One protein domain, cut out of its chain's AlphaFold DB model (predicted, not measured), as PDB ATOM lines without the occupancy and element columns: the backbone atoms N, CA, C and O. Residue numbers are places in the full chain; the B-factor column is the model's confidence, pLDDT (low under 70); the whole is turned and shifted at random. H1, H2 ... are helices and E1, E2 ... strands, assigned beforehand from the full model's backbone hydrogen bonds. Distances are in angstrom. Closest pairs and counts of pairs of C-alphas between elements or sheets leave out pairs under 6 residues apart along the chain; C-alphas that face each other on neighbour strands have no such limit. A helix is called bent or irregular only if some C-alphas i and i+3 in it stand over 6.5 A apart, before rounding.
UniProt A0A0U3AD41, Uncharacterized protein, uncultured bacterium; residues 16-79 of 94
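Overview. This is residues 16 to 79 of the 94 residues of an uncharacterized protein of uncultured bacterium (UniProt A0A0U3AD41). A strongly bent two-strand hairpin, E1 and E2, has the single helix H1 packed at its open end, and a long unnamed stretch, residues 40 to 66, loops back from E2 to H1. The printed part has 64 residues, with two named strands and one named helix in the order E1, E2, H1 along the chain; the sheet E1 - E2 is antiparallel, and the class is mixed, helices and strands. The whole is compact, radius of gyration of the C-alphas 11.2 A, spanning 33 by 23 by 15 A.

Arrangement. Start with E1, residues 16 to 24, and its antiparallel neighbour E2, residues 27 to 39, a hairpin at 144 degrees; find N 19 and O 35 within hydrogen-bond range at 2.7 A. E1 bends by 78 degrees at residue 21, E2 by 128 degrees at residue 31. In H1, residues 67 to 78, every O i to N i+4 pair is within hydrogen-bond range. Its closest C-alphas to E2 are Leu 67 and Tyr 36, 5.9 A; to E1, Gly 70 and Leu 16, 6.6 A.

Along the chain. Find C-alpha 16 at (250.687, 191.113, 196.207); E1 runs 20.2 A from there. E2 covers 16.4 A. H1 runs 16.5 A to C-alpha 78 at (252.665, 200.310, 203.729).

Size, cuts and confidence. The C-alphas farthest apart, Gly 30 and Gly 79, are 33.8 A apart. The link E1 to E2 is tight, E2 to H1 long. The printed part has no cut, and no printed residue is under 70 in pLDDT.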
ATOM      1  N   LEU A  16     249.666 191.841 196.948       93.25
ATOM      2  CA  LEU A  16     250.687 191.113 196.207       93.25
ATOM      3  C   LEU A  16     250.011 189.933 195.507       93.25
ATOM      4  O   LEU A  16     249.333 189.141 196.166       93.25
ATOM      5  N   ARG A  17     250.178 189.805 194.190       92.38
ATOM      6  CA  ARG A  17     249.648 188.662 193.430       92.38
ATOM      7  C   ARG A  17     250.718 188.031 192.550       92.38
ATOM      8  O   ARG A  17     251.651 188.714 192.141       92.38
ATOM      9  N   ASN A  18     250.543 186.750 192.227       90.56
ATOM     10  CA  ASN A  18     251.298 186.108 191.152       90.56
ATOM     11  C   ASN A  18     250.879 186.755 189.818       90.56
ATOM     12  O   ASN A  18     249.684 186.907 189.546       90.56
ATOM     13  N   GLN A  19     251.855 187.195 189.032       89.44
ATOM     14  CA  GLN A  19     251.669 187.964 187.815       89.44
ATOM     15  C   GLN A  19     251.063 187.064 186.727       89.44
ATOM     16  O   GLN A  19     251.635 186.017 186.396       89.44
ATOM     17  N   PRO A  20     249.920 187.457 186.140       88.12
ATOM     18  CA  PRO A  20     249.364 186.780 184.980       88.12
ATOM     19  C   PRO A  20     250.353 186.772 183.813       88.12
ATOM     20  O   PRO A  20     251.026 187.772 183.559       88.12
ATOM     21  N   ALA A  21     250.385 185.680 183.047       84.94
ATOM     22  CA  ALA A  21     251.237 185.589 181.863       84.94
ATOM     23  C   ALA A  21     250.913 186.676 180.828       84.94
ATOM     24  O   ALA A  21     251.813 187.273 180.236       84.94
ATOM     25  N   ARG A  22     249.619 186.956 180.640       83.31
ATOM     26  CA  ARG A  22     249.108 188.124 179.915       83.31
ATOM     27  C   ARG A  22     247.681 188.443 180.349       83.31
ATOM     28  O   ARG A  22     246.924 187.539 180.716       83.31
ATOM     29  N   ILE A  23     247.296 189.708 180.221       85.62
ATOM     30  CA  ILE A  23     245.912 190.163 180.371       85.62
ATOM     31  C   ILE A  23     245.457 190.705 179.019       85.62
ATOM     32  O   ILE A  23     246.093 191.583 178.451       85.62
ATOM     33  N   VAL A  24     244.368 190.160 178.481       83.38
ATOM     34  CA  VAL A  24     243.788 190.604 177.207       83.38
ATOM     35  C   VAL A  24     242.324 190.916 177.452       83.38
ATOM     36  O   VAL A  24     241.567 190.028 177.839       83.38
ATOM     37  N   HIS A  25     241.934 192.177 177.247       85.31
ATOM     38  CA  HIS A  25     240.581 192.672 177.537       85.31
ATOM     39  C   HIS A  25     240.108 192.324 178.965       85.31
ATOM     40  O   HIS A  25     238.977 191.889 179.165       85.31
ATOM     41  N   GLY A  26     240.996 192.454 179.958       83.06
ATOM     42  CA  GLY A  26     240.704 192.139 181.363       83.06
ATOM     43  C   GLY A  26     240.703 190.646 181.718       83.06
ATOM     44  O   GLY A  26     240.552 190.300 182.888       83.06
ATOM     45  N   CYS A  27     240.914 189.753 180.748       85.19
ATOM     46  CA  CYS A  27     240.962 188.311 180.977       85.19
ATOM     47  C   CYS A  27     242.404 187.803 181.071       85.19
ATOM     48  O   CYS A  27     243.223 188.061 180.185       85.19
ATOM     49  N   ILE A  28     242.689 187.013 182.109       85.62
ATOM     50  CA  ILE A  28     243.955 186.285 182.247       85.62
ATOM     51  C   ILE A  28     244.030 185.206 181.166       85.62
ATOM     52  O   ILE A  28     243.107 184.407 181.005       85.62
ATOM     53  N   GLN A  29     245.148 185.150 180.448       86.56
ATOM     54  CA  GLN A  29     245.452 184.058 179.528       86.56
ATOM     55  C   GLN A  29     246.857 183.517 179.795       86.56
ATOM     56  O   GLN A  29     247.748 184.265 180.179       86.56
ATOM     57  N   GLY A  30     247.063 182.220 179.560       85.75
ATOM     58  CA  GLY A  30     248.378 181.586 179.716       85.75
ATOM     59  C   GLY A  30     248.793 181.282 181.161       85.75
ATOM     60  O   GLY A  30     249.901 180.806 181.363       85.75
ATOM     61  N   GLY A  31     247.918 181.503 182.149       87.25
ATOM     62  CA  GLY A  31     248.193 181.193 183.555       87.25
ATOM     63  C   GLY A  31     249.038 182.260 184.250       87.25
ATOM     64  O   GLY A  31     248.817 183.454 184.043       87.25
ATOM     65  N   TYR A  32     249.971 181.815 185.090       84.75
ATOM     66  CA  TYR A  32     250.803 182.653 185.953       84.75
ATOM     67  C   TYR A  32     252.288 182.365 185.717       84.75
ATOM     68  O   TYR A  32     252.645 181.242 185.369       84.75
ATOM     69  N   ASN A  33     253.130 183.382 185.902       84.69
ATOM     70  CA  ASN A  33     254.562 183.327 185.579       84.69
ATOM     71  C   ASN A  33     255.471 183.026 186.786       84.69
ATOM     72  O   ASN A  33     256.689 183.074 186.643       84.69
ATOM     73  N   ASP A  34     254.902 182.799 187.974       86.19
ATOM     74  CA  ASP A  34     255.628 182.635 189.248       86.19
ATOM     75  C   ASP A  34     256.537 183.818 189.628       86.19
ATOM     76  O   ASP A  34     257.378 183.730 190.524       86.19
ATOM     77  N   VAL A  35     256.303 184.965 188.995       90.56
ATOM     78  CA  VAL A  35     256.788 186.279 189.418       90.56
ATOM     79  C   VAL A  35     255.625 187.038 190.031       90.56
ATOM     80  O   VAL A  35     254.471 186.794 189.699       90.56
ATOM     81  N   TYR A  36     255.906 187.948 190.947       92.25
ATOM     82  CA  TYR A  36     254.900 188.655 191.720       92.25
ATOM     83  C   TYR A  36     254.863 190.129 191.341       92.25
ATOM     84  O   TYR A  36     255.877 190.734 190.994       92.25
ATOM     85  N   GLU A  37     253.680 190.716 191.450       92.75
ATOM     86  CA  GLU A  37     253.454 192.139 191.244       92.75
ATOM     87  C   GLU A  37     252.625 192.715 192.388       92.75
ATOM     88  O   GLU A  37     251.703 192.061 192.897       92.75
ATOM     89  N   LEU A  38     252.953 193.944 192.795       93.38
ATOM     90  CA  LEU A  38     252.163 194.681 193.767       93.38
ATOM     91  C   LEU A  38     251.173 195.596 193.051       93.38
ATOM     92  O   LEU A  38     251.551 196.403 192.204       93.38
ATOM     93  N   ILE A  39     249.906 195.501 193.443       93.62
ATOM     94  CA  ILE A  39     248.817 196.323 192.915       93.62
ATOM     95  C   ILE A  39     248.206 197.106 194.055       93.62
ATOM     96  O   ILE A  39     247.897 196.545 195.102       93.62
ATOM     97  N   CYS A  40     247.985 198.401 193.850       93.50
ATOM     98  CA  CYS A  40     247.398 199.255 194.873       93.50
ATOM     99  C   CYS A  40     246.226 200.085 194.327       93.50
ATOM    100  O   CYS A  40     246.442 201.167 193.770       93.50
ATOM    101  N   PRO A  41     244.973 199.621 194.518       91.62
ATOM    102  CA  PRO A  41     243.781 200.347 194.091       91.62
ATOM    103  C   PRO A  41     243.647 201.746 194.696       91.62
ATOM    104  O   PRO A  41     243.245 202.668 193.989       91.62
ATOM    105  N   SER A  42     244.048 201.956 195.958       90.94
ATOM    106  CA  SER A  42     244.046 203.292 196.570       90.94
ATOM    107  C   SER A  42     244.961 204.264 195.823       90.94
ATOM    108  O   SER A  42     244.628 205.437 195.693       90.94
ATOM    109  N   CYS A  43     246.082 203.789 195.269       91.19
ATOM    110  CA  CYS A  43     247.002 204.586 194.452       91.19
ATOM    111  C   CYS A  43     246.480 204.885 193.033       91.19
ATOM    112  O   CYS A  43     247.095 205.685 192.314       91.19
ATOM    113  N   GLY A  44     245.368 204.259 192.634       90.19
ATOM    114  CA  GLY A  44     244.806 204.315 191.287       90.19
ATOM    115  C   GLY A  44     245.341 203.241 190.335       90.19
ATOM    116  O   GLY A  44     245.140 203.371 189.131       90.19
ATOM    117  N   ASP A  45     246.030 202.214 190.844       91.94
ATOM    118  CA  ASP A  45     246.351 201.022 190.050       91.94
ATOM    119  C   ASP A  45     245.125 200.105 189.943       91.94
ATOM    120  O   ASP A  45     244.207 200.169 190.766       91.94
ATOM    121  N   ARG A  46     245.091 199.232 188.939       90.75
ATOM    122  CA  ARG A  46     244.020 198.249 188.785       90.75
ATOM    123  C   ARG A  46     244.570 196.901 188.323       90.75
ATOM    124  O   ARG A  46     245.517 196.863 187.539       90.75
ATOM    125  N   PRO A  47     243.964 195.786 188.764       88.75
ATOM    126  CA  PRO A  47     244.445 194.442 188.451       88.75
ATOM    127  C   PRO A  47     244.271 194.031 186.983       88.75
ATOM    128  O   PRO A  47     244.912 193.073 186.555       88.75
ATOM    129  N   ASP A  48     243.404 194.703 186.234       88.69
ATOM    130  CA  ASP A  48     243.070 194.417 184.836       88.69
ATOM    131  C   ASP A  48     243.929 195.187 183.823       88.69
ATOM    132  O   ASP A  48     243.802 194.940 182.628       88.69
ATOM    133  N   LEU A  49     244.802 196.085 184.291       85.56
ATOM    134  CA  LEU A  49     245.713 196.844 183.435       85.56
ATOM    135  C   LEU A  49     246.929 196.007 183.045       85.56
ATOM    136  O   LEU A  49     247.526 195.326 183.893       85.56
ATOM    137  N   ASP A  50     247.336 196.126 181.788       81.69
ATOM    138  CA  ASP A  50     248.669 195.726 181.360       81.69
ATOM    139  C   ASP A  50     249.723 196.721 181.885       81.69
ATOM    140  O   ASP A  50     249.428 197.881 182.189       81.69
ATOM    141  N   TYR A  51     250.978 196.289 181.988       79.62
ATOM    142  CA  TYR A  51     252.081 197.060 182.570       79.62
ATOM    143  C   TYR A  51     252.248 198.454 181.936       79.62
ATOM    144  O   TYR A  51     252.561 199.433 182.618       79.62
ATOM    145  N   PHE A  52     252.005 198.577 180.628       82.94
ATOM    146  CA  PHE A  52     252.094 199.861 179.929       82.94
ATOM    147  C   PHE A  52     250.934 200.812 180.247       82.94
ATOM    148  O   PHE A  52     251.125 202.030 180.196       82.94
ATOM    149  N   GLU A  53     249.771 200.281 180.617       86.44
ATOM    150  CA  GLU A  53     248.590 201.057 181.008       86.44
ATOM    151  C   GLU A  53     248.676 201.536 182.466       86.44
ATOM    152  O   GLU A  53     248.018 202.505 182.851       86.44
ATOM    153  N   VAL A  54     249.539 200.910 183.274       87.19
ATOM    154  CA  VAL A  54     249.825 201.343 184.644       87.19
ATOM    155  C   VAL A  54     250.482 202.734 184.625       87.19
ATOM    156  O   VAL A  54     251.479 202.945 183.912       87.19
ATOM    157  N   PRO A  55     249.995 203.692 185.442       86.75
ATOM    158  CA  PRO A  55     250.606 205.010 185.570       86.75
ATOM    159  C   PRO A  55     252.111 204.916 185.889       86.75
ATOM    160  O   PRO A  55     252.475 204.186 186.812       86.75
ATOM    161  N   PRO A  56     253.003 205.687 185.227       87.50
ATOM    162  CA  PRO A  56     254.457 205.560 185.402       87.50
ATOM    163  C   PRO A  56     254.940 205.599 186.858       87.50
ATOM    164  O   PRO A  56     255.846 204.861 187.229       87.50
ATOM    165  N   ARG A  57     254.284 206.400 187.708       85.62
ATOM    166  CA  ARG A  57     254.596 206.513 189.144       85.62
ATOM    167  C   ARG A  57     254.317 205.243 189.963       85.62
ATOM    168  O   ARG A  57     254.776 205.167 191.094       85.62
ATOM    169  N   LEU A  58     253.538 204.301 189.429       87.50
ATOM    170  CA  LEU A  58     253.160 203.039 190.079       87.50
ATOM    171  C   LEU A  58     253.863 201.828 189.455       87.50
ATOM    172  O   LEU A  58     253.858 200.759 190.051       87.50
ATOM    173  N   ARG A  59     254.510 201.984 188.293       87.81
ATOM    174  CA  ARG A  59     255.185 200.875 187.596       87.81
ATOM    175  C   ARG A  59     256.280 200.213 188.430       87.81
ATOM    176  O   ARG A  59     256.466 199.014 188.323       87.81
ATOM    177  N   TRP A  60     256.950 200.972 189.301       82.56
ATOM    178  CA  TRP A  60     257.961 200.422 190.209       82.56
ATOM    179  C   TRP A  60     257.374 199.495 191.288       82.56
ATOM    180  O   TRP A  60     258.098 198.646 191.792       82.56
ATOM    181  N   LEU A  61     256.083 199.637 191.627       83.81
ATOM    182  CA  LEU A  61     255.362 198.718 192.522       83.81
ATOM    183  C   LEU A  61     254.952 197.436 191.778       83.81
ATOM    184  O   LEU A  61     254.923 196.351 192.348       83.81
ATOM    185  N   ARG A  62     254.647 197.555 190.485       88.38
ATOM    186  CA  ARG A  62     254.096 196.478 189.652       88.38
ATOM    187  C   ARG A  62     255.094 195.380 189.266       88.38
ATOM    188  O   ARG A  62     254.684 194.427 188.621       88.38
ATOM    189  N   GLY A  63     256.359 195.455 189.679       77.44
ATOM    190  CA  GLY A  63     257.328 194.400 189.386       77.44
ATOM    191  C   GLY A  63     257.612 194.227 187.883       77.44
ATOM    192  O   GLY A  63     257.325 195.124 187.085       77.44
ATOM    193  N   PRO A  64     258.229 193.105 187.479       87.31
ATOM    194  CA  PRO A  64     258.212 191.804 188.155       87.31
ATOM    195  C   PRO A  64     259.110 191.725 189.398       87.31
ATOM    196  O   PRO A  64     260.202 192.290 189.423       87.31
ATOM    197  N   HIS A  65     258.656 190.986 190.409       89.75
ATOM    198  CA  HIS A  65     259.385 190.699 191.645       89.75
ATOM    199  C   HIS A  65     259.458 189.194 191.914       89.75
ATOM    200  O   HIS A  65     258.545 188.439 191.577       89.75
ATOM    201  N   THR A  66     260.501 188.744 192.603       92.38
ATOM    202  CA  THR A  66     260.412 187.496 193.377       92.38
ATOM    203  C   THR A  66     259.398 187.650 194.521       92.38
ATOM    204  O   THR A  66     258.992 188.761 194.864       92.38
ATOM    205  N   LEU A  67     258.981 186.543 195.152       90.44
ATOM    206  CA  LEU A  67     258.079 186.613 196.310       90.44
ATOM    207  C   LEU A  67     258.667 187.478 197.441       90.44
ATOM    208  O   LEU A  67     257.954 188.288 198.028       90.44
ATOM    209  N   GLU A  68     259.964 187.333 197.727       92.12
ATOM    210  CA  GLU A  68     260.638 188.096 198.783       92.12
ATOM    211  C   GLU A  68     260.706 189.593 198.454       92.12
ATOM    212  O   GLU A  68     260.330 190.421 199.286       92.12
ATOM    213  N   GLU A  69     261.102 189.952 197.230       91.88
ATOM    214  CA  GLU A  69     261.108 191.349 196.775       91.88
ATOM    215  C   GLU A  69     259.699 191.953 196.787       91.88
ATOM    216  O   GLU A  69     259.521 193.100 197.195       91.88
ATOM    217  N   GLY A  70     258.688 191.174 196.401       92.06
ATOM    218  CA  GLY A  70     257.290 191.588 196.421       92.06
ATOM    219  C   GLY A  70     256.779 191.865 197.836       92.06
ATOM    220  O   GLY A  70     256.101 192.868 198.068       92.06
ATOM    221  N   LEU A  71     257.143 191.023 198.808       92.00
ATOM    222  CA  LEU A  71     256.823 191.242 200.221       92.00
ATOM    223  C   LEU A  71     257.564 192.455 200.790       92.00
ATOM    224  O   LEU A  71     256.958 193.247 201.516       92.00
ATOM    225  N   ALA A  72     258.833 192.649 200.434       91.44
ATOM    226  CA  ALA A  72     259.588 193.836 200.825       91.44
ATOM    227  C   ALA A  72     258.958 195.118 200.244       91.44
ATOM    228  O   ALA A  72     258.753 196.090 200.977       91.44
ATOM    229  N   ALA A  73     258.574 195.105 198.964       90.81
ATOM    230  CA  ALA A  73     257.880 196.210 198.305       90.81
ATOM    231  C   ALA A  73     256.508 196.487 198.939       90.81
ATOM    232  O   ALA A  73     256.169 197.647 199.172       90.81
ATOM    233  N   TYR A  74     255.745 195.444 199.285       92.12
ATOM    234  CA  TYR A  74     254.469 195.563 199.996       92.12
ATOM    235  C   TYR A  74     254.627 196.295 201.333       92.12
ATOM    236  O   TYR A  74     253.957 197.300 201.575       92.12
ATOM    237  N   HIS A  75     255.552 195.845 202.183       91.75
ATOM    238  CA  HIS A  75     255.788 196.462 203.490       91.75
ATOM    239  C   HIS A  75     256.331 197.884 203.356       91.75
ATOM    240  O   HIS A  75     255.826 198.792 204.016       91.75
ATOM    241  N   GLY A  76     257.278 198.107 202.440       90.31
ATOM    242  CA  GLY A  76     257.770 199.445 202.122       90.31
ATOM    243  C   GLY A  76     256.644 200.372 201.658       90.31
ATOM    244  O   GLY A  76     256.563 201.518 202.097       90.31
ATOM    245  N   HIS A  77     255.708 199.873 200.847       92.06
ATOM    246  CA  HIS A  77     254.560 200.652 200.390       92.06
ATOM    247  C   HIS A  77     253.541 200.939 201.506       92.06
ATOM    248  O   HIS A  77     252.940 202.016 201.525       92.06
ATOM    249  N   LEU A  78     253.403 200.045 202.488       90.44
ATOM    250  CA  LEU A  78     252.665 200.310 203.729       90.44
ATOM    251  C   LEU A  78     253.383 201.293 204.669       90.44
ATOM    252  O   LEU A  78     252.772 201.776 205.619       90.44
ATOM    253  N   GLY A  79     254.652 201.620 204.409       89.62
ATOM    254  CA  GLY A  79     255.478 202.420 205.316       89.62
ATOM    255  C   GLY A  79     255.964 201.629 206.536       89.62
ATOM    256  O   GLY A  79     256.297 202.221 207.560       89.62
TER     257      GLY A  79